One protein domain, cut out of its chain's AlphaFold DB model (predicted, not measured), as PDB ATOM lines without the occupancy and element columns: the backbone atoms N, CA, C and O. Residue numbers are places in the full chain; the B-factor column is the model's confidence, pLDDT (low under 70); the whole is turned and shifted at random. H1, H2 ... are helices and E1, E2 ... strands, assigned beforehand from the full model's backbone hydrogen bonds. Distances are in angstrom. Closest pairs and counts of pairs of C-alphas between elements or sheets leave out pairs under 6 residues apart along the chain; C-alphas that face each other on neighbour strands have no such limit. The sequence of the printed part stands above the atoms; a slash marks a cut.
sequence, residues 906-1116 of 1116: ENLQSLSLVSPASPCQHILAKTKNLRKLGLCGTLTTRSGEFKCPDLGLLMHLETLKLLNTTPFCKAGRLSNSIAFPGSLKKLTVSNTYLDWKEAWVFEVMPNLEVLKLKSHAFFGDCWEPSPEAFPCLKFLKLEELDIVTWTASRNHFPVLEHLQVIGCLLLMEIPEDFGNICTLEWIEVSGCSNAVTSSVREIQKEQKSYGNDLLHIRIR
ATOM      1  N   GLU A 906      -9.872  22.576 -33.020       53.53
ATOM      2  CA  GLU A 906      -9.987  22.252 -34.443       53.53
ATOM      3  C   GLU A 906     -10.168  23.490 -35.340       53.53
ATOM      4  O   GLU A 906      -9.796  23.438 -36.511       53.53
ATOM      5  N   ASN A 907     -10.684  24.614 -34.825       53.88
ATOM      6  CA  ASN A 907     -11.003  25.807 -35.625       53.88
ATOM      7  C   ASN A 907      -9.919  26.901 -35.605       53.88
ATOM      8  O   ASN A 907     -10.058  27.907 -36.308       53.88
ATOM      9  N   LEU A 908      -8.842  26.723 -34.836       59.06
ATOM     10  CA  LEU A 908      -7.772  27.714 -34.691       59.06
ATOM     11  C   LEU A 908      -6.984  27.882 -36.005       59.06
ATOM     12  O   LEU A 908      -6.424  26.920 -36.529       59.06
ATOM     13  N   GLN A 909      -6.901  29.115 -36.525       69.50
ATOM     14  CA  GLN A 909      -6.239  29.415 -37.810       69.50
ATOM     15  C   GLN A 909      -4.868  30.090 -37.677       69.50
ATOM     16  O   GLN A 909      -4.062  30.035 -38.609       69.50
ATOM     17  N   SER A 910      -4.581  30.742 -36.552       65.69
ATOM     18  CA  SER A 910      -3.316  31.444 -36.323       65.69
ATOM     19  C   SER A 910      -2.879  31.274 -34.875       65.69
ATOM     20  O   SER A 910      -3.696  31.338 -33.970       65.69
ATOM     21  N   LEU A 911      -1.583  31.064 -34.671       65.31
ATOM     22  CA  LEU A 911      -0.965  30.845 -33.372       65.31
ATOM     23  C   LEU A 911       0.443  31.451 -33.414       65.31
ATOM     24  O   LEU A 911       1.186  31.226 -34.366       65.31
ATOM     25  N   SER A 912       0.837  32.265 -32.436       64.44
ATOM     26  CA  SER A 912       2.158  32.914 -32.449       64.44
ATOM     27  C   SER A 912       2.738  33.076 -31.049       64.44
ATOM     28  O   SER A 912       1.983  33.082 -30.084       64.44
ATOM     29  N   LEU A 913       4.070  33.195 -30.962       51.91
ATOM     30  CA  LEU A 913       4.845  33.296 -29.715       51.91
ATOM     31  C   LEU A 913       4.699  32.086 -28.780       51.91
ATOM     32  O   LEU A 913       4.847  32.195 -27.567       51.91
ATOM     33  N   VAL A 914       4.444  30.907 -29.344       59.16
ATOM     34  CA  VAL A 914       4.264  29.697 -28.545       59.16
ATOM     35  C   VAL A 914       5.609  29.128 -28.126       59.16
ATOM     36  O   VAL A 914       6.487  28.883 -28.956       59.16
ATOM     37  N   SER A 915       5.755  28.883 -26.825       57.72
ATOM     38  CA  SER A 915       6.932  28.211 -26.288       57.72
ATOM     39  C   SER A 915       6.957  26.739 -26.719       57.72
ATOM     40  O   SER A 915       5.951  26.051 -26.545       57.72
ATOM     41  N   PRO A 916       8.093  26.215 -27.213       58.25
ATOM     42  CA  PRO A 916       8.233  24.826 -27.670       58.25
ATOM     43  C   PRO A 916       8.248  23.780 -26.530       58.25
ATOM     44  O   PRO A 916       8.691  22.652 -26.732       58.25
ATOM     45  N   ALA A 917       7.792  24.130 -25.322       58.69
ATOM     46  CA  ALA A 917       7.727  23.233 -24.166       58.69
ATOM     47  C   ALA A 917       6.762  22.047 -24.389       58.69
ATOM     48  O   ALA A 917       5.893  22.098 -25.257       58.69
ATOM     49  N   SER A 918       6.866  20.999 -23.559       50.12
ATOM     50  CA  SER A 918       6.093  19.749 -23.695       50.12
ATOM     51  C   SER A 918       4.574  19.903 -23.918       50.12
ATOM     52  O   SER A 918       4.041  19.131 -24.714       50.12
ATOM     53  N   PRO A 919       3.854  20.900 -23.358       50.88
ATOM     54  CA  PRO A 919       2.423  21.065 -23.636       50.88
ATOM     55  C   PRO A 919       2.110  21.491 -25.083       50.88
ATOM     56  O   PRO A 919       0.984  21.318 -25.541       50.88
ATOM     57  N   CYS A 920       3.083  22.045 -25.815       60.31
ATOM     58  CA  CYS A 920       2.904  22.545 -27.180       60.31
ATOM     59  C   CYS A 920       2.573  21.424 -28.175       60.31
ATOM     60  O   CYS A 920       1.711  21.605 -29.033       60.31
ATOM     61  N   GLN A 921       3.188  20.243 -28.025       63.62
ATOM     62  CA  GLN A 921       2.946  19.102 -28.917       63.62
ATOM     63  C   GLN A 921       1.481  18.636 -28.867       63.62
ATOM     64  O   GLN A 921       0.896  18.326 -29.902       63.62
ATOM     65  N   HIS A 922       0.875  18.639 -27.676       61.41
ATOM     66  CA  HIS A 922      -0.522  18.242 -27.479       61.41
ATOM     67  C   HIS A 922      -1.500  19.236 -28.118       61.41
ATOM     68  O   HIS A 922      -2.483  18.826 -28.733       61.41
ATOM     69  N   ILE A 923      -1.193  20.536 -28.040       62.16
ATOM     70  CA  ILE A 923      -1.994  21.593 -28.672       62.16
ATOM     71  C   ILE A 923      -1.905  21.474 -30.199       62.16
ATOM     72  O   ILE A 923      -2.932  21.418 -30.874       62.16
ATOM     73  N   LEU A 924      -0.690  21.358 -30.748       66.25
ATOM     74  CA  LEU A 924      -0.471  21.287 -32.197       66.25
ATOM     75  C   LEU A 924      -1.080  20.029 -32.834       66.25
ATOM     76  O   LEU A 924      -1.599  20.102 -33.945       66.25
ATOM     77  N   ALA A 925      -1.095  18.896 -32.124       66.25
ATOM     78  CA  ALA A 925      -1.732  17.664 -32.600       66.25
ATOM     79  C   ALA A 925      -3.256  17.801 -32.807       66.25
ATOM     80  O   ALA A 925      -3.846  17.045 -33.585       66.25
ATOM     81  N   LYS A 926      -3.900  18.764 -32.130       63.84
ATOM     82  CA  LYS A 926      -5.354  18.987 -32.172       63.84
ATOM     83  C   LYS A 926      -5.764  20.218 -32.999       63.84
ATOM     84  O   LYS A 926      -6.918  20.307 -33.407       63.84
ATOM     85  N   THR A 927      -4.832  21.112 -33.354       67.06
ATOM     86  CA  THR A 927      -5.081  22.308 -34.190       67.06
ATOM     87  C   THR A 927      -4.857  22.052 -35.687       67.06
ATOM     88  O   THR A 927      -3.968  22.631 -36.313       67.06
ATOM     89  N   LYS A 928      -5.655  21.165 -36.294       69.31
ATOM     90  CA  LYS A 928      -5.435  20.688 -37.679       69.31
ATOM     91  C   LYS A 928      -5.619  21.755 -38.773       69.31
ATOM     92  O   LYS A 928      -5.040  21.618 -39.847       69.31
ATOM     93  N   ASN A 929      -6.381  22.820 -38.509       73.94
ATOM     94  CA  ASN A 929      -6.689  23.887 -39.479       73.94
ATOM     95  C   ASN A 929      -5.781  25.127 -39.371       73.94
ATOM     96  O   ASN A 929      -6.082  26.182 -39.941       73.94
ATOM     97  N   LEU A 930      -4.662  25.012 -38.655       79.44
ATOM     98  CA  LEU A 930      -3.752  26.122 -38.416       79.44
ATOM     99  C   LEU A 930      -3.038  26.558 -39.706       79.44
ATOM    100  O   LEU A 930      -2.357  25.761 -40.343       79.44
ATOM    101  N   ARG A 931      -3.147  27.844 -40.069       81.31
ATOM    102  CA  ARG A 931      -2.490  28.452 -41.244       81.31
ATOM    103  C   ARG A 931      -1.230  29.236 -40.898       81.31
ATOM    104  O   ARG A 931      -0.346  29.375 -41.744       81.31
ATOM    105  N   LYS A 932      -1.125  29.771 -39.680       80.12
ATOM    106  CA  LYS A 932       0.039  30.548 -39.227       80.12
ATOM    107  C   LYS A 932       0.512  30.055 -37.866       80.12
ATOM    108  O   LYS A 932      -0.293  29.978 -36.945       80.12
ATOM    109  N   LEU A 933       1.808  29.777 -37.741       81.88
ATOM    110  CA  LEU A 933       2.452  29.340 -36.506       81.88
ATOM    111  C   LEU A 933       3.713  30.169 -36.234       81.88
ATOM    112  O   LEU A 933       4.559  30.346 -37.107       81.88
ATOM    113  N   GLY A 934       3.865  30.667 -35.014       77.06
ATOM    114  CA  GLY A 934       5.102  31.269 -34.526       77.06
ATOM    115  C   GLY A 934       5.543  30.599 -33.235       77.06
ATOM    116  O   GLY A 934       4.827  30.688 -32.242       77.06
ATOM    117  N   LEU A 935       6.715  29.973 -33.245       76.75
ATOM    118  CA  LEU A 935       7.347  29.382 -32.073       76.75
ATOM    119  C   LEU A 935       8.446  30.315 -31.553       76.75
ATOM    120  O   LEU A 935       9.308  30.746 -32.321       76.75
ATOM    121  N   CYS A 936       8.399  30.629 -30.258       66.81
ATOM    122  CA  CYS A 936       9.354  31.496 -29.572       66.81
ATOM    123  C   CYS A 936       9.763  30.862 -28.236       66.81
ATOM    124  O   CYS A 936       8.920  30.675 -27.361       66.81
ATOM    125  N   GLY A 937      11.038  30.508 -28.068       68.19
ATOM    126  CA  GLY A 937      11.542  29.945 -26.812       68.19
ATOM    127  C   GLY A 937      12.788  29.081 -26.987       68.19
ATOM    128  O   GLY A 937      13.513  29.231 -27.963       68.19
ATOM    129  N   THR A 938      13.043  28.167 -26.048       69.38
ATOM    130  CA  THR A 938      14.196  27.250 -26.094       69.38
ATOM    131  C   THR A 938      13.985  26.156 -27.142       69.38
ATOM    132  O   THR A 938      13.382  25.126 -26.854       69.38
ATOM    133  N   LEU A 939      14.479  26.381 -28.361       68.81
ATOM    134  CA  LEU A 939      14.400  25.433 -29.483       68.81
ATOM    135  C   LEU A 939      15.655  24.557 -29.613       68.81
ATOM    136  O   LEU A 939      15.715  23.682 -30.470       68.81
ATOM    137  N   THR A 940      16.668  24.778 -28.775       68.50
ATOM    138  CA  THR A 940      17.934  24.034 -28.783       68.50
ATOM    139  C   THR A 940      18.208  23.417 -27.416       68.50
ATOM    140  O   THR A 940      18.095  24.088 -26.390       68.50
ATOM    141  N   THR A 941      18.581  22.138 -27.379       65.56
ATOM    142  CA  THR A 941      18.963  21.442 -26.142       65.56
ATOM    143  C   THR A 941      20.390  21.796 -25.708       65.56
ATOM    144  O   THR A 941      21.201  22.277 -26.498       65.56
ATOM    145  N   ARG A 942      20.760  21.456 -24.462       59.44
ATOM    146  CA  ARG A 942      22.159  21.542 -23.991       59.44
ATOM    147  C   ARG A 942      23.132  20.680 -24.816       59.44
ATOM    148  O   ARG A 942      24.325  20.955 -24.807       59.44
ATOM    149  N   SER A 943      22.633  19.660 -25.523       59.31
ATOM    150  CA  SER A 943      23.414  18.814 -26.437       59.31
ATOM    151  C   SER A 943      23.577  19.405 -27.844       59.31
ATOM    152  O   SER A 943      24.337  18.848 -28.633       59.31
ATOM    153  N   GLY A 944      22.912  20.524 -28.160       61.91
ATOM    154  CA  GLY A 944      22.944  21.151 -29.485       61.91
ATOM    155  C   GLY A 944      22.003  20.536 -30.509       61.91
ATOM    156  O   GLY A 944      22.157  20.770 -31.703       61.91
ATOM    157  N   GLU A 945      21.020  19.757 -30.068       73.25
ATOM    158  CA  GLU A 945      19.941  19.318 -30.947       73.25
ATOM    159  C   GLU A 945      18.880  20.410 -31.031       73.25
ATOM    160  O   GLU A 945      18.387  20.903 -30.009       73.25
ATOM    161  N   PHE A 946      18.505  20.766 -32.255       72.81
ATOM    162  CA  PHE A 946      17.329  21.571 -32.515       72.81
ATOM    163  C   PHE A 946      16.090  20.707 -32.263       72.81
ATOM    164  O   PHE A 946      15.822  19.756 -33.000       72.81
ATOM    165  N   LYS A 947      15.359  21.022 -31.191       69.81
ATOM    166  CA  LYS A 947      14.080  20.413 -30.827       69.81
ATOM    167  C   LYS A 947      12.962  21.415 -31.077       69.81
ATOM    168  O   LYS A 947      12.798  22.380 -30.332       69.81
ATOM    169  N   CYS A 948      12.144  21.133 -32.081       70.56
ATOM    170  CA  CYS A 948      10.824  21.728 -32.221       70.56
ATOM    171  C   CYS A 948       9.750  20.633 -32.140       70.56
ATOM    172  O   CYS A 948      10.065  19.457 -32.345       70.56
ATOM    173  N   PRO A 949       8.493  21.001 -31.842       71.19
ATOM    174  CA  PRO A 949       7.365  20.093 -31.989       71.19
ATOM    175  C   PRO A 949       7.298  19.508 -33.406       71.19
ATOM    176  O   PRO A 949       7.691  20.182 -34.361       71.19
ATOM    177  N   ASP A 950       6.784  18.288 -33.554       73.88
ATOM    178  CA  ASP A 950       6.513  17.716 -34.877       73.88
ATOM    179  C   ASP A 950       5.384  18.507 -35.555       73.88
ATOM    180  O   ASP A 950       4.263  18.579 -35.039       73.88
ATOM    181  N   LEU A 951       5.697  19.127 -36.696       80.81
ATOM    182  CA  LEU A 951       4.787  19.971 -37.471       80.81
ATOM    183  C   LEU A 951       4.192  19.230 -38.676       80.81
ATOM    184  O   LEU A 951       3.367  19.805 -39.389       80.81
ATOM    185  N   GLY A 952       4.568  17.967 -38.909       74.25
ATOM    186  CA  GLY A 952       4.147  17.189 -40.076       74.25
ATOM    187  C   GLY A 952       2.636  16.953 -40.156       74.25
ATOM    188  O   GLY A 952       2.098  16.735 -41.238       74.25
ATOM    189  N   LEU A 953       1.928  17.051 -39.027       73.75
ATOM    190  CA  LEU A 953       0.473  16.888 -38.946       73.75
ATOM    191  C   LEU A 953      -0.314  18.159 -39.331       73.75
ATOM    192  O   LEU A 953      -1.527  18.090 -39.535       73.75
ATOM    193  N   LEU A 954       0.349  19.314 -39.460       80.12
ATOM    194  CA  LEU A 954      -0.276  20.611 -39.755       80.12
ATOM    195  C   LEU A 954      -0.380  20.855 -41.269       80.12
ATOM    196  O   LEU A 954       0.272  21.735 -41.829       80.12
ATOM    197  N   MET A 955      -1.233  20.080 -41.939       80.88
ATOM    198  CA  MET A 955      -1.359  20.037 -43.408       80.88
ATOM    199  C   MET A 955      -1.809  21.352 -44.074       80.88
ATOM    200  O   MET A 955      -1.747  21.478 -45.297       80.88
ATOM    201  N   HIS A 956      -2.299  22.321 -43.296       83.69
ATOM    202  CA  HIS A 956      -2.783  23.620 -43.778       83.69
ATOM    203  C   HIS A 956      -1.867  24.793 -43.403       83.69
ATOM    204  O   HIS A 956      -2.212  25.945 -43.671       83.69
ATOM    205  N   LEU A 957      -0.706  24.521 -42.801       86.81
ATOM    206  CA  LEU A 957       0.201  25.559 -42.333       86.81
ATOM    207  C   LEU A 957       0.883  26.260 -43.510       86.81
ATOM    208  O   LEU A 957       1.633  25.643 -44.261       86.81
ATOM    209  N   GLU A 958       0.653  27.564 -43.653       89.38
ATOM    210  CA  GLU A 958       1.200  28.393 -44.732       89.38
ATOM    211  C   GLU A 958       2.369  29.266 -44.261       89.38
ATOM    212  O   GLU A 958       3.243  29.615 -45.053       89.38
ATOM    213  N   THR A 959       2.389  29.671 -42.987       84.88
ATOM    214  CA  THR A 959       3.427  30.552 -42.426       84.88
ATOM    215  C   THR A 959       3.987  29.993 -41.125       84.88
ATOM    216  O   THR A 959       3.223  29.742 -40.198       84.88
ATOM    217  N   LEU A 960       5.314  29.893 -41.032       88.06
ATOM    218  CA  LEU A 960       6.040  29.448 -39.845       88.06
ATOM    219  C   LEU A 960       7.128  30.458 -39.460       88.06
ATOM    220  O   LEU A 960       7.910  30.905 -40.303       88.06
ATOM    221  N   LYS A 961       7.193  30.811 -38.176       84.38
ATOM    222  CA  LYS A 961       8.299  31.580 -37.593       84.38
ATOM    223  C   LYS A 961       8.933  30.795 -36.452       84.38
ATOM    224  O   LYS A 961       8.218  30.364 -35.556       84.38
ATOM    225  N   LEU A 962      10.251  30.654 -36.479       84.94
ATOM    226  CA  LEU A 962      11.047  29.987 -35.457       84.94
ATOM    227  C   LEU A 962      12.013  31.008 -34.855       84.94
ATOM    228  O   LEU A 962      12.877  31.526 -35.562       84.94
ATOM    229  N   LEU A 963      11.847  31.305 -33.568       77.94
ATOM    230  CA  LEU A 963      12.713  32.204 -32.816       77.94
ATOM    231  C   LEU A 963      13.250  31.483 -31.583       77.94
ATOM    232  O   LEU A 963      12.497  31.150 -30.666       77.94
ATOM    233  N   ASN A 964      14.559  31.256 -31.556       74.56
ATOM    234  CA  ASN A 964      15.220  30.664 -30.403       74.56
ATOM    235  C   ASN A 964      15.692  31.761 -29.436       74.56
ATOM    236  O   ASN A 964      16.319  32.735 -29.856       74.56
ATOM    237  N   THR A 965      15.392  31.618 -28.146       66.75
ATOM    238  CA  THR A 965      15.758  32.614 -27.119       66.75
ATOM    239  C   THR A 965      16.978  32.218 -26.294       66.75
ATOM    240  O   THR A 965      17.473  33.027 -25.512       66.75
ATOM    241  N   THR A 966      17.489  30.994 -26.457       58.06
ATOM    242  CA  THR A 966      18.688  30.540 -25.745       58.06
ATOM    243  C   THR A 966      19.941  30.737 -26.595       58.06
ATOM    244  O   THR A 966      19.992  30.198 -27.702       58.06
ATOM    245  N   PRO A 967      20.966  31.449 -26.094       51.03
ATOM    246  CA  PRO A 967      22.240  31.559 -26.787       51.03
ATOM    247  C   PRO A 967      22.927  30.190 -26.792       51.03
ATOM    248  O   PRO A 967      23.102  29.569 -25.741       51.03
ATOM    249  N   PHE A 968      23.294  29.708 -27.977       56.53
ATOM    250  CA  PHE A 968      23.961  28.425 -28.149       56.53
ATOM    251  C   PHE A 968      25.278  28.616 -28.901       56.53
ATOM    252  O   PHE A 968      25.392  29.459 -29.781       56.53
ATOM    253  N   CYS A 969      26.298  27.863 -28.500       47.72
ATOM    254  CA  CYS A 969      27.686  28.095 -28.893       47.72
ATOM    255  C   CYS A 969      28.214  27.091 -29.936       47.72
ATOM    256  O   CYS A 969      29.344  27.228 -30.391       47.72
ATOM    257  N   LYS A 970      27.430  26.089 -30.352       56.78
ATOM    258  CA  LYS A 970      27.827  25.102 -31.376       56.78
ATOM    259  C   LYS A 970      26.803  25.043 -32.512       56.78
ATOM    260  O   LYS A 970      25.652  25.400 -32.306       56.78
ATOM    261  N   ALA A 971      27.215  24.558 -33.684       56.91
ATOM    262  CA  ALA A 971      26.298  24.299 -34.792       56.91
ATOM    263  C   ALA A 971      25.224  23.288 -34.351       56.91
ATOM    264  O   ALA A 971      25.549  22.178 -33.916       56.91
ATOM    265  N   GLY A 972      23.962  23.698 -34.405       64.44
ATOM    266  CA  GLY A 972      22.812  22.892 -34.042       64.44
ATOM    267  C   GLY A 972      22.504  21.858 -35.120       64.44
ATOM    268  O   GLY A 972      22.504  22.182 -36.306       64.44
ATOM    269  N   ARG A 973      22.224  20.617 -34.711       72.88
ATOM    270  CA  ARG A 973      21.764  19.551 -35.619       72.88
ATOM    271  C   ARG A 973      20.251  19.425 -35.564       72.88
ATOM    272  O   ARG A 973      19.675  19.502 -34.478       72.88
ATOM    273  N   LEU A 974      19.611  19.194 -36.706       72.62
ATOM    274  CA  LEU A 974      18.190  18.861 -36.731       72.62
ATOM    275  C   LEU A 974      17.982  17.470 -36.131       72.62
ATOM    276  O   LEU A 974      18.694  16.523 -36.457       72.62
ATOM    277  N   SER A 975      16.997  17.330 -35.244       69.19
ATOM    278  CA  SER A 975      16.604  15.997 -34.785       69.19
ATOM    279  C   SER A 975      15.864  15.250 -35.904       69.19
ATOM    280  O   SER A 975      14.978  15.818 -36.545       69.19
ATOM    281  N   ASN A 976      16.169  13.962 -36.089       58.66
ATOM    282  CA  ASN A 976      15.568  13.105 -37.126       58.66
ATOM    283  C   ASN A 976      14.038  12.939 -37.009       58.66
ATOM    284  O   ASN A 976      13.414  12.356 -37.890       58.66
ATOM    285  N   SER A 977      13.432  13.401 -35.914       59.88
ATOM    286  CA  SER A 977      11.993  13.328 -35.648       59.88
ATOM    287  C   SER A 977      11.198  14.550 -36.121       59.88
ATOM    288  O   SER A 977       9.986  14.571 -35.941       59.88
ATOM    289  N   ILE A 978      11.844  15.586 -36.669       67.81
ATOM    290  CA  ILE A 978      11.160  16.821 -37.079       67.81
ATOM    291  C   ILE A 978      10.717  16.721 -38.538       67.81
ATOM    292  O   ILE A 978      11.552  16.676 -39.441       67.81
ATOM    293  N   ALA A 979       9.405  16.764 -38.772       74.94
ATOM    294  CA  ALA A 979       8.827  16.932 -40.099       74.94
ATOM    295  C   ALA A 979       8.226  18.337 -40.262       74.94
ATOM    296  O   ALA A 979       7.518  18.837 -39.385       74.94
ATOM    297  N   PHE A 980       8.488  18.971 -41.408       82.69
ATOM    298  CA  PHE A 980       7.861  20.233 -41.803       82.69
ATOM    299  C   PHE A 980       6.716  19.978 -42.798       82.69
ATOM    300  O   PHE A 980       6.846  19.116 -43.670       82.69
ATOM    301  N   PRO A 981       5.599  20.723 -42.717       83.31
ATOM    302  CA  PRO A 981       4.458  20.517 -43.600       83.31
ATOM    303  C   PRO A 981       4.726  21.048 -45.016       83.31
ATOM    304  O   PRO A 981       5.191  22.173 -45.203       83.31
ATOM    305  N   GLY A 982       4.359  20.266 -46.035       81.50
ATOM    306  CA  GLY A 982       4.554  20.627 -47.447       81.50
ATOM    307  C   GLY A 982       3.702  21.806 -47.944       81.50
ATOM    308  O   GLY A 982       3.944  22.315 -49.036       81.50
ATOM    309  N   SER A 983       2.716  22.264 -47.165       86.62
ATOM    310  CA  SER A 983       1.875  23.437 -47.458       86.62
ATOM    311  C   SER A 983       2.561  24.781 -47.183       86.62
ATOM    312  O   SER A 983       1.994  25.833 -47.491       86.62
ATOM    313  N   LEU A 984       3.751  24.762 -46.576       90.38
ATOM    314  CA  LEU A 984       4.415  25.958 -46.079       90.38
ATOM    315  C   LEU A 984       4.863  26.879 -47.221       90.38
ATOM    316  O   LEU A 984       5.635  26.482 -48.089       90.38
ATOM    317  N   LYS A 985       4.411  28.137 -47.176       91.81
ATOM    318  CA  LYS A 985       4.753  29.185 -48.151       91.81
ATOM    319  C   LYS A 985       5.766  30.188 -47.626       91.81
ATOM    320  O   LYS A 985       6.518  30.770 -48.404       91.81
ATOM    321  N   LYS A 986       5.763  30.448 -46.315       91.31
ATOM    322  CA  LYS A 986       6.616  31.465 -45.686       91.31
ATOM    323  C   LYS A 986       7.307  30.908 -44.452       91.31
ATOM    324  O   LYS A 986       6.632  30.504 -43.508       91.31
ATOM    325  N   LEU A 987       8.635  30.984 -44.430       93.31
ATOM    326  CA  LEU A 987       9.462  30.556 -43.309       93.31
ATOM    327  C   LEU A 987      10.363  31.698 -42.827       93.31
ATOM    328  O   LEU A 987      11.009  32.395 -43.610       93.31
ATOM    329  N   THR A 988      10.399  31.909 -41.515       89.75
ATOM    330  CA  THR A 988      11.382  32.782 -40.863       89.75
ATOM    331  C   THR A 988      12.092  32.008 -39.769       89.75
ATOM    332  O   THR A 988      11.427  31.435 -38.911       89.75
ATOM    333  N   VAL A 989      13.419  32.028 -39.792       89.25
ATOM    334  CA  VAL A 989      14.276  31.337 -38.825       89.25
ATOM    335  C   VAL A 989      15.211  32.359 -38.185       89.25
ATOM    336  O   VAL A 989      15.758  33.224 -38.878       89.25
ATOM    337  N   SER A 990      15.336  32.327 -36.857       85.44
ATOM    338  CA  SER A 990      16.124  33.307 -36.102       85.44
ATOM    339  C   SER A 990      16.763  32.715 -34.844       85.44
ATOM    340  O   SER A 990      16.091  32.021 -34.078       85.44
ATOM    341  N   ASN A 991      18.047  33.027 -34.620       78.81
ATOM    342  CA  ASN A 991      18.865  32.592 -33.476       78.81
ATOM    343  C   ASN A 991      18.953  31.065 -33.279       78.81
ATOM    344  O   ASN A 991      19.217  30.587 -32.176       78.81
ATOM    345  N   THR A 992      18.693  30.262 -34.313       76.38
ATOM    346  CA  THR A 992      18.648  28.797 -34.186       76.38
ATOM    347  C   THR A 992      20.017  28.123 -34.258       76.38
ATOM    348  O   THR A 992      20.124  26.980 -33.823       76.38
ATOM    349  N   TYR A 993      21.050  28.812 -34.761       81.25
ATOM    350  CA  TYR A 993      22.420  28.303 -34.919       81.25
ATOM    351  C   TYR A 993      22.517  26.974 -35.690       81.25
ATOM    352  O   TYR A 993      23.412  26.183 -35.413       81.25
ATOM    353  N   LEU A 994      21.611  26.690 -36.634       82.81
ATOM    354  CA  LEU A 994      21.625  25.428 -37.393       82.81
ATOM    355  C   LEU A 994      22.898  25.314 -38.244       82.81
ATOM    356  O   LEU A 994      23.326  26.297 -38.836       82.81
ATOM    357  N   ASP A 995      23.504  24.132 -38.334       84.25
ATOM    358  CA  ASP A 995      24.611  23.911 -39.277       84.25
ATOM    359  C   ASP A 995      24.105  24.086 -40.722       84.25
ATOM    360  O   ASP A 995      23.018  23.608 -41.058       84.25
ATOM    361  N   TRP A 996      24.870  24.745 -41.600       85.56
ATOM    362  CA  TRP A 996      24.501  24.882 -43.018       85.56
ATOM    363  C   TRP A 996      24.274  23.535 -43.715       85.56
ATOM    364  O   TRP A 996      23.468  23.459 -44.637       85.56
ATOM    365  N   LYS A 997      24.890  22.447 -43.232       82.62
ATOM    366  CA  LYS A 997      24.621  21.082 -43.718       82.62
ATOM    367  C   LYS A 997      23.188  20.619 -43.490       82.62
ATOM    368  O   LYS A 997      22.751  19.703 -44.173       82.62
ATOM    369  N   GLU A 998      22.470  21.224 -42.549       85.19
ATOM    370  CA  GLU A 998      21.073  20.921 -42.227       85.19
ATOM    371  C   GLU A 998      20.083  21.746 -43.070       85.19
ATOM    372  O   GLU A 998      18.872  21.543 -42.983       85.19
ATOM    373  N   ALA A 999      20.569  22.666 -43.917       86.25
ATOM    374  CA  ALA A 999      19.720  23.517 -44.756       86.25
ATOM    375  C   ALA A 999      18.890  22.726 -45.784       86.25
ATOM    376  O   ALA A 999      17.823  23.197 -46.192       86.25
ATOM    377  N   TRP A1000      19.319  21.503 -46.124       85.25
ATOM    378  CA  TRP A1000      18.645  20.598 -47.063       85.25
ATOM    379  C   TRP A1000      17.145  20.430 -46.765       85.25
ATOM    380  O   TRP A1000      16.338  20.325 -47.686       85.25
ATOM    381  N   VAL A1001      16.736  20.466 -45.489       84.56
ATOM    382  CA  VAL A1001      15.323  20.309 -45.106       84.56
ATOM    383  C   VAL A1001      14.441  21.444 -45.644       84.56
ATOM    384  O   VAL A1001      13.268  21.233 -45.950       84.56
ATOM    385  N   PHE A1002      14.998  22.651 -45.766       87.12
ATOM    386  CA  PHE A1002      14.303  23.834 -46.277       87.12
ATOM    387  C   PHE A1002      14.413  23.932 -47.799       87.12
ATOM    388  O   PHE A1002      13.497  24.430 -48.450       87.12
ATOM    389  N   GLU A1003      15.511  23.426 -48.361       87.62
ATOM    390  CA  GLU A1003      15.813  23.442 -49.796       87.62
ATOM    391  C   GLU A1003      14.837  22.594 -50.617       87.62
ATOM    392  O   GLU A1003      14.477  22.978 -51.727       87.62
ATOM    393  N   VAL A1004      14.359  21.480 -50.056       86.31
ATOM    394  CA  VAL A1004      13.465  20.526 -50.740       86.31
ATOM    395  C   VAL A1004      11.977  20.920 -50.614       86.31
ATOM    396  O   VAL A1004      11.093  20.242 -51.136       86.31
ATOM    397  N   MET A1005      11.651  22.028 -49.933       86.69
ATOM    398  CA  MET A1005      10.258  22.427 -49.703       86.69
ATOM    399  C   MET A1005       9.566  22.886 -51.006       86.69
ATOM    400  O   MET A1005       9.959  23.900 -51.585       86.69
ATOM    401  N   PRO A1006       8.481  22.217 -51.451       84.56
ATOM    402  CA  PRO A1006       7.941  22.402 -52.803       84.56
ATOM    403  C   PRO A1006       7.181  23.719 -53.005       84.56
ATOM    404  O   PRO A1006       7.089  24.203 -54.128       84.56
ATOM    405  N   ASN A1007       6.622  24.299 -51.939       89.88
ATOM    406  CA  ASN A1007       5.749  25.479 -52.005       89.88
ATOM    407  C   ASN A1007       6.344  26.719 -51.319       89.88
ATOM    408  O   ASN A1007       5.638  27.711 -51.134       89.88
ATOM    409  N   LEU A1008       7.615  26.672 -50.909       94.12
ATOM    410  CA  LEU A1008       8.231  27.750 -50.143       94.12
ATOM    411  C   LEU A1008       8.522  28.956 -51.050       94.12
ATOM    412  O   LEU A1008       9.434  28.923 -51.866       94.12
ATOM    413  N   GLU A1009       7.758  30.035 -50.876       94.31
ATOM    414  CA  GLU A1009       7.865  31.274 -51.659       94.31
ATOM    415  C   GLU A1009       8.737  32.334 -50.962       94.31
ATOM    416  O   GLU A1009       9.370  33.157 -51.624       94.31
ATOM    417  N   VAL A1010       8.770  32.343 -49.623       93.62
ATOM    418  CA  VAL A1010       9.474  33.360 -48.821       93.62
ATOM    419  C   VAL A1010      10.329  32.708 -47.742       93.62
ATOM    420  O   VAL A1010       9.795  32.064 -46.836       93.62
ATOM    421  N   LEU A1011      11.632  32.988 -47.764       95.56
ATOM    422  CA  LEU A1011      12.593  32.552 -46.753       95.56
ATOM    423  C   LEU A1011      13.304  33.759 -46.137       95.56
ATOM    424  O   LEU A1011      13.850  34.617 -46.835       95.56
ATOM    425  N   LYS A1012      13.287  33.838 -44.804       93.69
ATOM    426  CA  LYS A1012      13.980  34.880 -44.039       93.69
ATOM    427  C   LYS A1012      14.878  34.244 -42.987       93.69
ATOM    428  O   LYS A1012      14.372  33.667 -42.026       93.69
ATOM    429  N   LEU A1013      16.182  34.401 -43.155       93.12
ATOM    430  CA  LEU A1013      17.212  33.957 -42.224       93.12
ATOM    431  C   LEU A1013      17.768  35.191 -41.515       93.12
ATOM    432  O   LEU A1013      18.256  36.108 -42.173       93.12
ATOM    433  N   LYS A1014      17.624  35.251 -40.191       86.06
ATOM    434  CA  LYS A1014      17.995  36.429 -39.393       86.06
ATOM    435  C   LYS A1014      18.826  36.034 -38.186       86.06
ATOM    436  O   LYS A1014      18.531  34.990 -37.617       86.06
ATOM    437  N   SER A1015      19.767  36.885 -37.782       81.19
ATOM    438  CA  SER A1015      20.498  36.847 -36.506       81.19
ATOM    439  C   SER A1015      20.915  35.423 -36.129       81.19
ATOM    440  O   SER A1015      20.183  34.714 -35.445       81.19
ATOM    441  N   HIS A1016      22.055  34.957 -36.641       79.81
ATOM    442  CA  HIS A1016      22.575  33.609 -36.350       79.81
ATOM    443  C   HIS A1016      21.561  32.463 -36.583       79.81
ATOM    444  O   HIS A1016      21.483  31.502 -35.812       79.81
ATOM    445  N   ALA A1017      20.722  32.561 -37.623       82.00
ATOM    446  CA  ALA A1017      19.801  31.480 -37.998       82.00
ATOM    447  C   ALA A1017      20.565  30.187 -38.336       82.00
ATOM    448  O   ALA A1017      20.204  29.102 -37.871       82.00
ATOM    449  N   PHE A1018      21.652  30.330 -39.086       83.69
ATOM    450  CA  PHE A1018      22.603  29.270 -39.386       83.69
ATOM    451  C   PHE A1018      23.986  29.631 -38.849       83.69
ATOM    452  O   PHE A1018      24.247  30.801 -38.570       83.69
ATOM    453  N   PHE A1019      24.823  28.613 -38.671       79.50
ATOM    454  CA  PHE A1019      26.197  28.703 -38.205       79.50
ATOM    455  C   PHE A1019      27.122  27.997 -39.199       79.50
ATOM    456  O   PHE A1019      26.907  26.830 -39.544       79.50
ATOM    457  N   GLY A1020      28.173  28.696 -39.620       76.38
ATOM    458  CA  GLY A1020      29.185  28.196 -40.545       76.38
ATOM    459  C   GLY A1020      29.537  29.209 -41.631       76.38
ATOM    460  O   GLY A1020      28.752  30.084 -41.990       76.38
ATOM    461  N   ASP A1021      30.748  29.071 -42.157       78.38
ATOM    462  CA  ASP A1021      31.368  30.018 -43.079       78.38
ATOM    463  C   ASP A1021      30.964  29.807 -44.543       78.38
ATOM    464  O   ASP A1021      31.082  30.747 -45.324       78.38
ATOM    465  N   CYS A1022      30.449  28.634 -44.919       83.94
ATOM    466  CA  CYS A1022      30.063  28.323 -46.293       83.94
ATOM    467  C   CYS A1022      28.616  27.839 -46.411       83.94
ATOM    468  O   CYS A1022      28.226  26.886 -45.737       83.94
ATOM    469  N   TRP A1023      27.855  28.436 -47.334       90.25
ATOM    470  CA  TRP A1023      26.560  27.908 -47.771       90.25
ATOM    471  C   TRP A1023      26.621  27.455 -49.230       90.25
ATOM    472  O   TRP A1023      26.782  28.272 -50.140       90.25
ATOM    473  N   GLU A1024      26.446  26.150 -49.423       87.31
ATOM    474  CA  GLU A1024      26.319  25.494 -50.721       87.31
ATOM    475  C   GLU A1024      24.947  24.806 -50.784       87.31
ATOM    476  O   GLU A1024      24.762  23.779 -50.128       87.31
ATOM    477  N   PRO A1025      23.960  25.381 -51.498       88.50
ATOM    478  CA  PRO A1025      22.650  24.759 -51.627       88.50
ATOM    479  C   PRO A1025      22.716  23.441 -52.409       88.50
ATOM    480  O   PRO A1025      23.521  23.289 -53.329       88.50
ATOM    481  N   SER A1026      21.833  22.500 -52.085       86.06
ATOM    482  CA  SER A1026      21.730  21.216 -52.787       86.06
ATOM    483  C   SER A1026      21.323  21.393 -54.259       86.06
ATOM    484  O   SER A1026      20.594  22.334 -54.585       86.06
ATOM    485  N   PRO A1027      21.694  20.464 -55.162       80.00
ATOM    486  CA  PRO A1027      21.208  20.482 -56.540       80.00
ATOM    487  C   PRO A1027      19.673  20.551 -56.586       80.00
ATOM    488  O   PRO A1027      19.009  19.764 -55.919       80.00
ATOM    489  N   GLU A1028      19.124  21.488 -57.366       80.12
ATOM    490  CA  GLU A1028      17.672  21.756 -57.475       80.12
ATOM    491  C   GLU A1028      17.000  22.300 -56.193       80.12
ATOM    492  O   GLU A1028      15.783  22.197 -56.032       80.12
ATOM    493  N   ALA A1029      17.768  22.918 -55.289       87.62
ATOM    494  CA  ALA A1029      17.223  23.621 -54.130       87.62
ATOM    495  C   ALA A1029      16.210  24.721 -54.518       87.62
ATOM    496  O   ALA A1029      16.292  25.325 -55.585       87.62
ATOM    497  N   PHE A1030      15.266  24.999 -53.613       91.00
ATOM    498  CA  PHE A1030      14.347  26.146 -53.640       91.00
ATOM    499  C   PHE A1030      13.582  26.366 -54.964       91.00
ATOM    500  O   PHE A1030      13.625  27.457 -55.542       91.00
ATOM    501  N   PRO A1031      12.781  25.386 -55.418       89.00
ATOM    502  CA  PRO A1031      12.131  25.424 -56.732       89.00
ATOM    503  C   PRO A1031      11.138  26.587 -56.921       89.00
ATOM    504  O   PRO A1031      10.930  27.037 -58.047       89.00
ATOM    505  N   CYS A1032      10.531  27.081 -55.835       91.94
ATOM    506  CA  CYS A1032       9.466  28.094 -55.857       91.94
ATOM    507  C   CYS A1032       9.818  29.393 -55.105       91.94
ATOM    508  O   CYS A1032       8.940  30.236 -54.901       91.94
ATOM    509  N   LEU A1033      11.070  29.569 -54.670       94.50
ATOM    510  CA  LEU A1033      11.447  30.671 -53.783       94.50
ATOM    511  C   LEU A1033      11.537  32.001 -54.537       94.50
ATOM    512  O   LEU A1033      12.393  32.182 -55.396       94.50
ATOM    513  N   LYS A1034      10.681  32.953 -54.155       93.19
ATOM    514  CA  LYS A1034      10.580  34.291 -54.759       93.19
ATOM    515  C   LYS A1034      11.282  35.370 -53.948       93.19
ATOM    516  O   LYS A1034      11.763  36.347 -54.516       93.19
ATOM    517  N   PHE A1035      11.338  35.212 -52.627       94.75
ATOM    518  CA  PHE A1035      11.941  36.187 -51.720       94.75
ATOM    519  C   PHE A1035      12.934  35.515 -50.774       94.75
ATOM    520  O   PHE A1035      12.545  34.653 -49.979       94.75
ATOM    521  N   LEU A1036      14.181  35.985 -50.794       95.50
ATOM    522  CA  LEU A1036      15.243  35.557 -49.890       95.50
ATOM    523  C   LEU A1036      15.790  36.753 -49.106       95.50
ATOM    524  O   LEU A1036      16.227  37.746 -49.687       95.50
ATOM    525  N   LYS A1037      15.796  36.643 -47.776       93.81
ATOM    526  CA  LYS A1037      16.463  37.605 -46.891       93.81
ATOM    527  C   LYS A1037      17.510  36.918 -46.023       93.81
ATOM    528  O   LYS A1037      17.169  35.988 -45.297       93.81
ATOM    529  N   LEU A1038      18.724  37.459 -46.051       93.25
ATOM    530  CA  LEU A1038      19.854  37.124 -45.192       93.25
ATOM    531  C   LEU A1038      20.165  38.337 -44.308       93.25
ATOM    532  O   LEU A1038      20.385  39.437 -44.816       93.25
ATOM    533  N   GLU A1039      20.119  38.171 -42.991       89.31
ATOM    534  CA  GLU A1039      20.296  39.259 -42.026       89.31
ATOM    535  C   GLU A1039      21.197  38.807 -40.873       89.31
ATOM    536  O   GLU A1039      20.868  37.828 -40.210       89.31
ATOM    537  N   GLU A1040      22.308  39.512 -40.634       83.94
ATOM    538  CA  GLU A1040      23.235  39.260 -39.511       83.94
ATOM    539  C   GLU A1040      23.711  37.793 -39.420       83.94
ATOM    540  O   GLU A1040      23.642  37.152 -38.367       83.94
ATOM    541  N   LEU A1041      24.155  37.233 -40.550       82.56
ATOM    542  CA  LEU A1041      24.711  35.878 -40.633       82.56
ATOM    543  C   LEU A1041      26.248  35.900 -40.647       82.56
ATOM    544  O   LEU A1041      26.862  36.884 -41.067       82.56
ATOM    545  N   ASP A1042      26.859  34.795 -40.222       81.50
ATOM    546  CA  ASP A1042      28.310  34.558 -40.162       81.50
ATOM    547  C   ASP A1042      28.897  33.947 -41.452       81.50
ATOM    548  O   ASP A1042      30.072  33.584 -41.489       81.50
ATOM    549  N   ILE A1043      28.097  33.875 -42.518       84.12
ATOM    550  CA  ILE A1043      28.502  33.356 -43.826       84.12
ATOM    551  C   ILE A1043      29.651  34.179 -44.435       84.12
ATOM    552  O   ILE A1043      29.600  35.410 -44.489       84.12
ATOM    553  N   VAL A1044      30.673  33.478 -44.929       83.88
ATOM    554  CA  VAL A1044      31.863  34.033 -45.591       83.88
ATOM    555  C   VAL A1044      31.804  33.763 -47.097       83.88
ATOM    556  O   VAL A1044      31.960  34.683 -47.902       83.88
ATOM    557  N   THR A1045      31.537  32.513 -47.480       84.38
ATOM    558  CA  THR A1045      31.408  32.041 -48.863       84.38
ATOM    559  C   THR A1045      29.980  31.596 -49.150       84.38
ATOM    560  O   THR A1045      29.420  30.749 -48.457       84.38
ATOM    561  N   TRP A1046      29.391  32.137 -50.212       91.06
ATOM    562  CA  TRP A1046      28.104  31.687 -50.728       91.06
ATOM    563  C   TRP A1046      28.319  31.137 -52.134       91.06
ATOM    564  O   TRP A1046      28.694  31.883 -53.034       91.06
ATOM    565  N   THR A1047      28.123  29.832 -52.321       85.69
ATOM    566  CA  THR A1047      28.324  29.150 -53.606       85.69
ATOM    567  C   THR A1047      26.974  28.701 -54.141       85.69
ATOM    568  O   THR A1047      26.481  27.632 -53.797       85.69
ATOM    569  N   ALA A1048      26.354  29.539 -54.965       86.06
ATOM    570  CA  ALA A1048      25.067  29.246 -55.577       86.06
ATOM    571  C   ALA A1048      25.050  29.660 -57.049       86.06
ATOM    572  O   ALA A1048      25.752  30.573 -57.470       86.06
ATOM    573  N   SER A1049      24.202  28.983 -57.815       83.56
ATOM    574  CA  SER A1049      23.984  29.219 -59.245       83.56
ATOM    575  C   SER A1049      22.507  29.462 -59.538       83.56
ATOM    576  O   SER A1049      21.650  29.157 -58.704       83.56
ATOM    577  N   ARG A1050      22.186  29.930 -60.751       80.62
ATOM    578  CA  ARG A1050      20.802  30.142 -61.217       80.62
ATOM    579  C   ARG A1050      19.884  28.939 -60.966       80.62
ATOM    580  O   ARG A1050      18.705  29.119 -60.673       80.62
ATOM    581  N   ASN A1051      20.412  27.721 -61.080       83.69
ATOM    582  CA  ASN A1051      19.621  26.496 -60.945       83.69
ATOM    583  C   ASN A1051      19.122  26.254 -59.511       83.69
ATOM    584  O   ASN A1051      18.161  25.515 -59.335       83.69
ATOM    585  N   HIS A1052      19.745  26.884 -58.511       88.38
ATOM    586  CA  HIS A1052      19.342  26.796 -57.104       88.38
ATOM    587  C   HIS A1052      18.239  27.795 -56.731       88.38
ATOM    588  O   HIS A1052      17.671  27.702 -55.654       88.38
ATOM    589  N   PHE A1053      17.975  28.802 -57.570       89.94
ATOM    590  CA  PHE A1053      16.996  29.860 -57.294       89.94
ATOM    591  C   PHE A1053      16.278  30.281 -58.591       89.94
ATOM    592  O   PHE A1053      16.393  31.429 -59.029       89.94
ATOM    593  N   PRO A1054      15.549  29.361 -59.252       86.25
ATOM    594  CA  PRO A1054      15.086  29.548 -60.629       86.25
ATOM    595  C   PRO A1054      14.020  30.642 -60.806       86.25
ATOM    596  O   PRO A1054      13.865  31.149 -61.917       86.25
ATOM    597  N   VAL A1055      13.288  30.991 -59.742       90.38
ATOM    598  CA  VAL A1055      12.167  31.954 -59.759       90.38
ATOM    599  C   VAL A1055      12.338  33.098 -58.753       90.38
ATOM    600  O   VAL A1055      11.358  33.720 -58.345       90.38
ATOM    601  N   LEU A1056      13.573  33.370 -58.320       92.50
ATOM    602  CA  LEU A1056      13.842  34.406 -57.328       92.50
ATOM    603  C   LEU A1056      13.567  35.798 -57.907       92.50
ATOM    604  O   LEU A1056      14.112  36.162 -58.947       92.50
ATOM    605  N   GLU A1057      12.735  36.570 -57.212       93.00
ATOM    606  CA  GLU A1057      12.330  37.927 -57.594       93.00
ATOM    607  C   GLU A1057      13.037  38.979 -56.720       93.00
ATOM    608  O   GLU A1057      13.429  40.041 -57.199       93.00
ATOM    609  N   HIS A1058      13.239  38.680 -55.432       93.31
ATOM    610  CA  HIS A1058      13.723  39.638 -54.439       93.31
ATOM    611  C   HIS A1058      14.824  39.050 -53.549       93.31
ATOM    612  O   HIS A1058      14.617  38.036 -52.876       93.31
ATOM    613  N   LEU A1059      15.959  39.747 -53.470       93.75
ATOM    614  CA  LEU A1059      17.083  39.414 -52.595       93.75
ATOM    615  C   LEU A1059      17.382  40.564 -51.623       93.75
ATOM    616  O   LEU A1059      17.560  41.712 -52.029       93.75
ATOM    617  N   GLN A1060      17.477  40.254 -50.329       93.38
ATOM    618  CA  GLN A1060      17.934  41.191 -49.302       93.38
ATOM    619  C   GLN A1060      19.119  40.616 -48.525       93.38
ATOM    620  O   GLN A1060      19.007  39.534 -47.951       93.38
ATOM    621  N   VAL A1061      20.220  41.365 -48.444       90.81
ATOM    622  CA  VAL A1061      21.412  41.017 -47.656       90.81
ATOM    623  C   VAL A1061      21.735  42.166 -46.701       90.81
ATOM    624  O   VAL A1061      22.086  43.269 -47.117       90.81
ATOM    625  N   ILE A1062      21.570  41.940 -45.402       87.19
ATOM    626  CA  ILE A1062      21.634  42.984 -44.373       87.19
ATOM    627  C   ILE A1062      22.630  42.569 -43.290       87.19
ATOM    628  O   ILE A1062      22.521  41.478 -42.743       87.19
ATOM    629  N   GLY A1063      23.610  43.411 -42.961       80.31
ATOM    630  CA  GLY A1063      24.507  43.172 -41.821       80.31
ATOM    631  C   GLY A1063      25.370  41.904 -41.918       80.31
ATOM    632  O   GLY A1063      25.887  41.445 -40.904       80.31
ATOM    633  N   CYS A1064      25.518  41.305 -43.105       82.19
ATOM    634  CA  CYS A1064      26.365  40.129 -43.329       82.19
ATOM    635  C   CYS A1064      27.808  40.593 -43.579       82.19
ATOM    636  O   CYS A1064      28.241  40.761 -44.720       82.19
ATOM    637  N   LEU A1065      28.530  40.886 -42.494       81.31
ATOM    638  CA  LEU A1065      29.828  41.572 -42.539       81.31
ATOM    639  C   LEU A1065      30.961  40.723 -43.127       81.31
ATOM    640  O   LEU A1065      31.914  41.280 -43.672       81.31
ATOM    641  N   LEU A1066      30.864  39.399 -42.991       81.00
ATOM    642  CA  LEU A1066      31.906  38.457 -43.401       81.00
ATOM    643  C   LEU A1066      31.752  37.960 -44.842       81.00
ATOM    644  O   LEU A1066      32.714  37.430 -45.396       81.00
ATOM    645  N   LEU A1067      30.579  38.159 -45.452       85.69
ATOM    646  CA  LEU A1067      30.301  37.685 -46.801       85.69
ATOM    647  C   LEU A1067      31.255  38.366 -47.791       85.69
ATOM    648  O   LEU A1067      31.349  39.601 -47.839       85.69
ATOM    649  N   MET A1068      31.974  37.552 -48.566       86.06
ATOM    650  CA  MET A1068      32.936  38.045 -49.550       86.06
ATOM    651  C   MET A1068      32.231  38.577 -50.797       86.06
ATOM    652  O   MET A1068      32.491  39.704 -51.205       86.06
ATOM    653  N   GLU A1069      31.292  37.826 -51.368       88.00
ATOM    654  CA  GLU A1069      30.558  38.232 -52.568       88.00
ATOM    655  C   GLU A1069      29.184  37.563 -52.654       88.00
ATOM    656  O   GLU A1069      28.929  36.534 -52.030       88.00
ATOM    657  N   ILE A1070      28.288  38.174 -53.428       90.50
ATOM    658  CA  ILE A1070      27.087  37.498 -53.940       90.50
ATOM    659  C   ILE A1070      27.500  36.743 -55.209       90.50
ATOM    660  O   ILE A1070      28.151  37.377 -56.044       90.50
ATOM    661  N   PRO A1071      27.114  35.461 -55.377       90.44
ATOM    662  CA  PRO A1071      27.507  34.667 -56.536       90.44
ATOM    663  C   PRO A1071      27.181  35.367 -57.859       90.44
ATOM    664  O   PRO A1071      26.046  35.808 -58.065       90.44
ATOM    665  N   GLU A1072      28.159  35.434 -58.764       83.94
ATOM    666  CA  GLU A1072      28.023  36.114 -60.061       83.94
ATOM    667  C   GLU A1072      26.867  35.543 -60.896       83.94
ATOM    668  O   GLU A1072      26.124  36.295 -61.518       83.94
ATOM    669  N   ASP A1073      26.605  34.236 -60.789       84.38
ATOM    670  CA  ASP A1073      25.503  33.545 -61.469       84.38
ATOM    671  C   ASP A1073      24.100  34.113 -61.172       84.38
ATOM    672  O   ASP A1073      23.150  33.819 -61.904       84.38
ATOM    673  N   PHE A1074      23.928  34.947 -60.140       86.31
ATOM    674  CA  PHE A1074      22.680  35.692 -59.921       86.31
ATOM    675  C   PHE A1074      22.399  36.699 -61.051       86.31
ATOM    676  O   PHE A1074      21.239  37.028 -61.317       86.31
ATOM    677  N   GLY A1075      23.433  37.124 -61.784       81.62
ATOM    678  CA  GLY A1075      23.322  37.869 -63.037       81.62
ATOM    679  C   GLY A1075      22.551  37.126 -64.131       81.62
ATOM    680  O   GLY A1075      21.968  37.764 -65.004       81.62
ATOM    681  N   ASN A1076      22.438  35.799 -64.025       82.69
ATOM    682  CA  ASN A1076      21.705  34.951 -64.965       82.69
ATOM    683  C   ASN A1076      20.245  34.675 -64.552       82.69
ATOM    684  O   ASN A1076      19.515  34.010 -65.295       82.69
ATOM    685  N   ILE A1077      19.786  35.155 -63.389       85.31
ATOM    686  CA  ILE A1077      18.407  34.956 -62.907       85.31
ATOM    687  C   ILE A1077      17.486  36.005 -63.538       85.31
ATOM    688  O   ILE A1077      17.393  37.138 -63.076       85.31
ATOM    689  N   CYS A1078      16.777  35.636 -64.603       80.62
ATOM    690  CA  CYS A1078      15.948  36.578 -65.367       80.62
ATOM    691  C   CYS A1078      14.719  37.112 -64.603       80.62
ATOM    692  O   CYS A1078      14.121  38.088 -65.040       80.62
ATOM    693  N   THR A1079      14.316  36.463 -63.507       86.19
ATOM    694  CA  THR A1079      13.168  36.868 -62.678       86.19
ATOM    695  C   THR A1079      13.523  37.898 -61.611       86.19
ATOM    696  O   THR A1079      12.628  38.366 -60.923       86.19
ATOM    697  N   LEU A1080      14.805  38.234 -61.438       88.25
ATOM    698  CA  LEU A1080      15.258  39.094 -60.352       88.25
ATOM    699  C   LEU A1080      14.860  40.556 -60.613       88.25
ATOM    700  O   LEU A1080      15.295  41.169 -61.589       88.25
ATOM    701  N   GLU A1081      14.053  41.115 -59.715       89.44
ATOM    702  CA  GLU A1081      13.496  42.471 -59.802       89.44
ATOM    703  C   GLU A1081      14.133  43.420 -58.780       89.44
ATOM    704  O   GLU A1081      14.252  44.622 -59.036       89.44
ATOM    705  N   TRP A1082      14.567  42.903 -57.623       91.00
ATOM    706  CA  TRP A1082      15.056  43.734 -56.521       91.00
ATOM    707  C   TRP A1082      16.238  43.120 -55.767       91.00
ATOM    708  O   TRP A1082      16.153  41.996 -55.267       91.00
ATOM    709  N   ILE A1083      17.308  43.902 -55.588       92.12
ATOM    710  CA  ILE A1083      18.418  43.591 -54.676       92.12
ATOM    711  C   ILE A1083      18.589  44.739 -53.675       92.12
ATOM    712  O   ILE A1083      18.860  45.881 -54.052       92.12
ATOM    713  N   GLU A1084      18.488  44.437 -52.381       91.25
ATOM    714  CA  GLU A1084      18.827  45.369 -51.302       91.25
ATOM    715  C   GLU A1084      20.015  44.850 -50.501       91.25
ATOM    716  O   GLU A1084      19.968  43.754 -49.945       91.25
ATOM    717  N   VAL A1085      21.064  45.662 -50.414       89.62
ATOM    718  CA  VAL A1085      22.233  45.398 -49.580       89.62
ATOM    719  C   VAL A1085      22.412  46.541 -48.597       89.62
ATOM    720  O   VAL A1085      22.435  47.703 -48.998       89.62
ATOM    721  N   SER A1086      22.552  46.233 -47.310       87.44
ATOM    722  CA  SER A1086      22.822  47.259 -46.301       87.44
ATOM    723  C   SER A1086      23.795  46.781 -45.234       87.44
ATOM    724  O   SER A1086      23.625  45.679 -44.716       87.44
ATOM    725  N   GLY A1087      24.790  47.598 -44.884       78.44
ATOM    726  CA  GLY A1087      25.764  47.254 -43.837       78.44
ATOM    727  C   GLY A1087      26.569  45.978 -44.131       78.44
ATOM    728  O   GLY A1087      26.782  45.174 -43.229       78.44
ATOM    729  N   CYS A1088      26.964  45.764 -45.390       80.62
ATOM    730  CA  CYS A1088      27.771  44.620 -45.842       80.62
ATOM    731  C   CYS A1088      29.154  45.077 -46.343       80.62
ATOM    732  O   CYS A1088      29.420  46.275 -46.455       80.62
ATOM    733  N   SER A1089      30.045  44.129 -46.651       82.19
ATOM    734  CA  SER A1089      31.402  44.425 -47.129       82.19
ATOM    735  C   SER A1089      31.416  45.176 -48.479       82.19
ATOM    736  O   SER A1089      30.490  45.102 -49.297       82.19
ATOM    737  N   ASN A1090      32.514  45.891 -48.756       81.69
ATOM    738  CA  ASN A1090      32.719  46.546 -50.057       81.69
ATOM    739  C   ASN A1090      32.795  45.539 -51.220       81.69
ATOM    740  O   ASN A1090      32.493  45.899 -52.360       81.69
ATOM    741  N   ALA A1091      33.192  44.297 -50.939       79.06
ATOM    742  CA  ALA A1091      33.283  43.231 -51.926       79.06
ATOM    743  C   ALA A1091      31.880  42.774 -52.381       79.06
ATOM    744  O   ALA A1091      31.603  42.813 -53.577       79.06
ATOM    745  N   VAL A1092      30.939  42.564 -51.448       85.19
ATOM    746  CA  VAL A1092      29.506  42.320 -51.742       85.19
ATOM    747  C   VAL A1092      28.890  43.466 -52.544       85.19
ATOM    748  O   VAL A1092      28.170  43.260 -53.516       85.19
ATOM    749  N   THR A1093      29.207  44.708 -52.175       85.81
ATOM    750  CA  THR A1093      28.732  45.884 -52.919       85.81
ATOM    751  C   THR A1093      29.257  45.907 -54.360       85.81
ATOM    752  O   THR A1093      28.568  46.372 -55.269       85.81
ATOM    753  N   SER A1094      30.484  45.429 -54.575       84.38
ATOM    754  CA  SER A1094      31.107  45.365 -55.898       84.38
ATOM    755  C   SER A1094      30.493  44.248 -56.744       84.38
ATOM    756  O   SER A1094      30.122  44.516 -57.883       84.38
ATOM    757  N   SER A1095      30.271  43.058 -56.175       90.31
ATOM    758  CA  SER A1095      29.646  41.938 -56.892       90.31
ATOM    759  C   SER A1095      28.208  42.261 -57.330       90.31
ATOM    760  O   SER A1095      27.836  42.005 -58.469       90.31
ATOM    761  N   VAL A1096      27.420  42.950 -56.491       90.38
ATOM    762  CA  VAL A1096      26.065  43.430 -56.846       90.38
ATOM    763  C   VAL A1096      26.083  44.363 -58.061       90.38
ATOM    764  O   VAL A1096      25.176  44.331 -58.894       90.38
ATOM    765  N   ARG A1097      27.109  45.215 -58.180       86.94
ATOM    766  CA  ARG A1097      27.256  46.115 -59.334       86.94
ATOM    767  C   ARG A1097      27.634  45.357 -60.604       86.94
ATOM    768  O   ARG A1097      27.190  45.768 -61.673       86.94
ATOM    769  N   GLU A1098      28.427  44.293 -60.505       86.56
ATOM    770  CA  GLU A1098      28.729  43.427 -61.654       86.56
ATOM    771  C   GLU A1098      27.480  42.656 -62.105       86.56
ATOM    772  O   GLU A1098      27.119  42.751 -63.278       86.56
ATOM    773  N   ILE A1099      26.721  42.066 -61.172       87.56
ATOM    774  CA  ILE A1099      25.408  41.442 -61.438       87.56
ATOM    775  C   ILE A1099      24.471  42.424 -62.161       87.56
ATOM    776  O   ILE A1099      23.782  42.062 -63.115       87.56
ATOM    777  N   GLN A1100      24.469  43.702 -61.759       87.12
ATOM    778  CA  GLN A1100      23.674  44.732 -62.431       87.12
ATOM    779  C   GLN A1100      24.089  44.957 -63.889       87.12
ATOM    780  O   GLN A1100      23.235  45.175 -64.749       87.12
ATOM    781  N   LYS A1101      25.397  44.990 -64.170       84.62
ATOM    782  CA  LYS A1101      25.908  45.179 -65.535       84.62
ATOM    783  C   LYS A1101      25.563  43.982 -66.410       84.62
ATOM    784  O   LYS A1101      25.170  44.174 -67.558       84.62
ATOM    785  N   GLU A1102      25.677  42.780 -65.860       84.00
ATOM    786  CA  GLU A1102      25.348  41.535 -66.543       84.00
ATOM    787  C   GLU A1102      23.852  41.466 -66.894       84.00
ATOM    788  O   GLU A1102      23.508  41.316 -68.065       84.00
ATOM    789  N   GLN A1103      22.954  41.738 -65.941       80.56
ATOM    790  CA  GLN A1103      21.499  41.793 -66.181       80.56
ATOM    791  C   GLN A1103      21.110  42.837 -67.242       80.56
ATOM    792  O   GLN A1103      20.290  42.561 -68.121       80.56
ATOM    793  N   LYS A1104      21.764  44.008 -67.238       81.62
ATOM    794  CA  LYS A1104      21.599  45.020 -68.297       81.62
ATOM    795  C   LYS A1104      22.065  44.522 -69.662       81.62
ATOM    796  O   LYS A1104      21.427  44.817 -70.667       81.62
ATOM    797  N   SER A1105      23.154  43.754 -69.719       80.31
ATOM    798  CA  SER A1105      23.642  43.171 -70.977       80.31
ATOM    799  C   SER A1105      22.660  42.155 -71.578       80.31
ATOM    800  O   SER A1105      22.576  42.036 -72.799       80.31
ATOM    801  N   TYR A1106      21.849  41.507 -70.734       74.44
ATOM    802  CA  TYR A1106      20.759  40.610 -71.129       74.44
ATOM    803  C   TYR A1106      19.420  41.323 -71.401       74.44
ATOM    804  O   TYR A1106      18.430  40.664 -71.712       74.44
ATOM    805  N   GLY A1107      19.377  42.661 -71.331       69.06
ATOM    806  CA  GLY A1107      18.179  43.462 -71.605       69.06
ATOM    807  C   GLY A1107      17.202  43.589 -70.430       69.06
ATOM    808  O   GLY A1107      16.067  44.014 -70.638       69.06
ATOM    809  N   ASN A1108      17.614  43.236 -69.206       72.00
ATOM    810  CA  ASN A1108      16.815  43.441 -67.997       72.00
ATOM    811  C   ASN A1108      17.126  44.807 -67.354       72.00
ATOM    812  O   ASN A1108      17.945  44.923 -66.441       72.00
ATOM    813  N   ASP A1109      16.450  45.854 -67.832       68.50
ATOM    814  CA  ASP A1109      16.584  47.223 -67.306       68.50
ATOM    815  C   ASP A1109      15.748  47.487 -66.035       68.50
ATOM    816  O   ASP A1109      15.816  48.579 -65.464       68.50
ATOM    817  N   LEU A1110      14.956  46.507 -65.584       68.69
ATOM    818  CA  LEU A1110      13.987  46.649 -64.487       68.69
ATOM    819  C   LEU A1110      14.553  46.272 -63.107       68.69
ATOM    820  O   LEU A1110      13.881  46.497 -62.102       68.69
ATOM    821  N   LEU A1111      15.783  45.749 -63.033       82.81
ATOM    822  CA  LEU A1111      16.424  45.397 -61.765       82.81
ATOM    823  C   LEU A1111      16.712  46.647 -60.916       82.81
ATOM    824  O   LEU A1111      17.613  47.447 -61.204       82.81
ATOM    825  N   HIS A1112      15.988  46.776 -59.810       84.44
ATOM    826  CA  HIS A1112      16.190  47.824 -58.823       84.44
ATOM    827  C   HIS A1112      17.231  47.405 -57.781       84.44
ATOM    828  O   HIS A1112      17.103  46.376 -57.121       84.44
ATOM    829  N   ILE A1113      18.261  48.236 -57.600       86.81
ATOM    830  CA  ILE A1113      19.328  47.996 -56.623       86.81
ATOM    831  C   ILE A1113      19.355  49.110 -55.591       86.81
ATOM    832  O   ILE A1113      19.424  50.293 -55.932       86.81
ATOM    833  N   ARG A1114      19.366  48.721 -54.317       85.69
ATOM    834  CA  ARG A1114      19.519  49.630 -53.185       85.69
ATOM    835  C   ARG A1114      20.706  49.202 -52.332       85.69
ATOM    836  O   ARG A1114      20.674  48.138 -51.733       85.69
ATOM    837  N   ILE A1115      21.726  50.051 -52.254       84.19
ATOM    838  CA  ILE A1115      22.906  49.849 -51.401       84.19
ATOM    839  C   ILE A1115      22.879  50.913 -50.297       84.19
ATOM    840  O   ILE A1115      22.674  52.091 -50.608       84.19
ATOM    841  N   ARG A1116      23.035  50.508 -49.033       70.06
ATOM    842  CA  ARG A1116      22.938  51.371 -47.844       70.06
ATOM    843  C   ARG A1116      24.088  51.205 -46.862       70.06
ATOM    844  O   ARG A1116      24.441  50.047 -46.540       70.06
TER     845      ARG A1116
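What this domain is: This is residues 906 to 1116 of the 1116 residues of the protein "NB-ARC domain-containing protein" of Daucus carota subsp. sativus (UniProt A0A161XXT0). With little regular structure, the chain winds in stacked turns, E1 to E9 forming one curved parallel wall in chain order; H4 covers E8 and E9. The 211 printed residues, under half in named elements, are mixed: E1 H1 E2 E3 E4 H2 E5 E6 E7 H3 E8 H4 E9. The whole is compact, radius of gyration of the C-alphas 17.7 A, spans 55 by 35 by 30 A.

How they stand to each other: E1, residues 910 to 914, is parallel to E2, residues 932 to 937; N 911 and O 932 are within hydrogen-bond range at 2.8 A. H4, residues 1090 to 1105, is on the sheet at a height of 10.2 A. It touches H3, residues 1072 to 1076, closest C-alphas Gly 1075 and Ile 1099, 4.4 A. H1, residues 919 to 926, is only just not on the sheet, with 4 pairs of C-alphas within 10 A; H2, residues 1000 to 1003, is not on it. Every O i to N i+4 pair is within range in H4, 3 of 4 in H1 and 0 of 1 in H3, which has 2 of 2 O i to N i+3 pairs; H2 is too short.

Where its parts are: E1 begins at C-alpha 910 (-3.316, 31.444, -36.323); E9, residues 1112 to 1115, ends at C-alpha 1115 (22.906, 49.849, -51.401). H4 is 23.1 A long.

The domain as a whole: The printed part has no cut. Residues 906 to 928, among others, are under pLDDT 70.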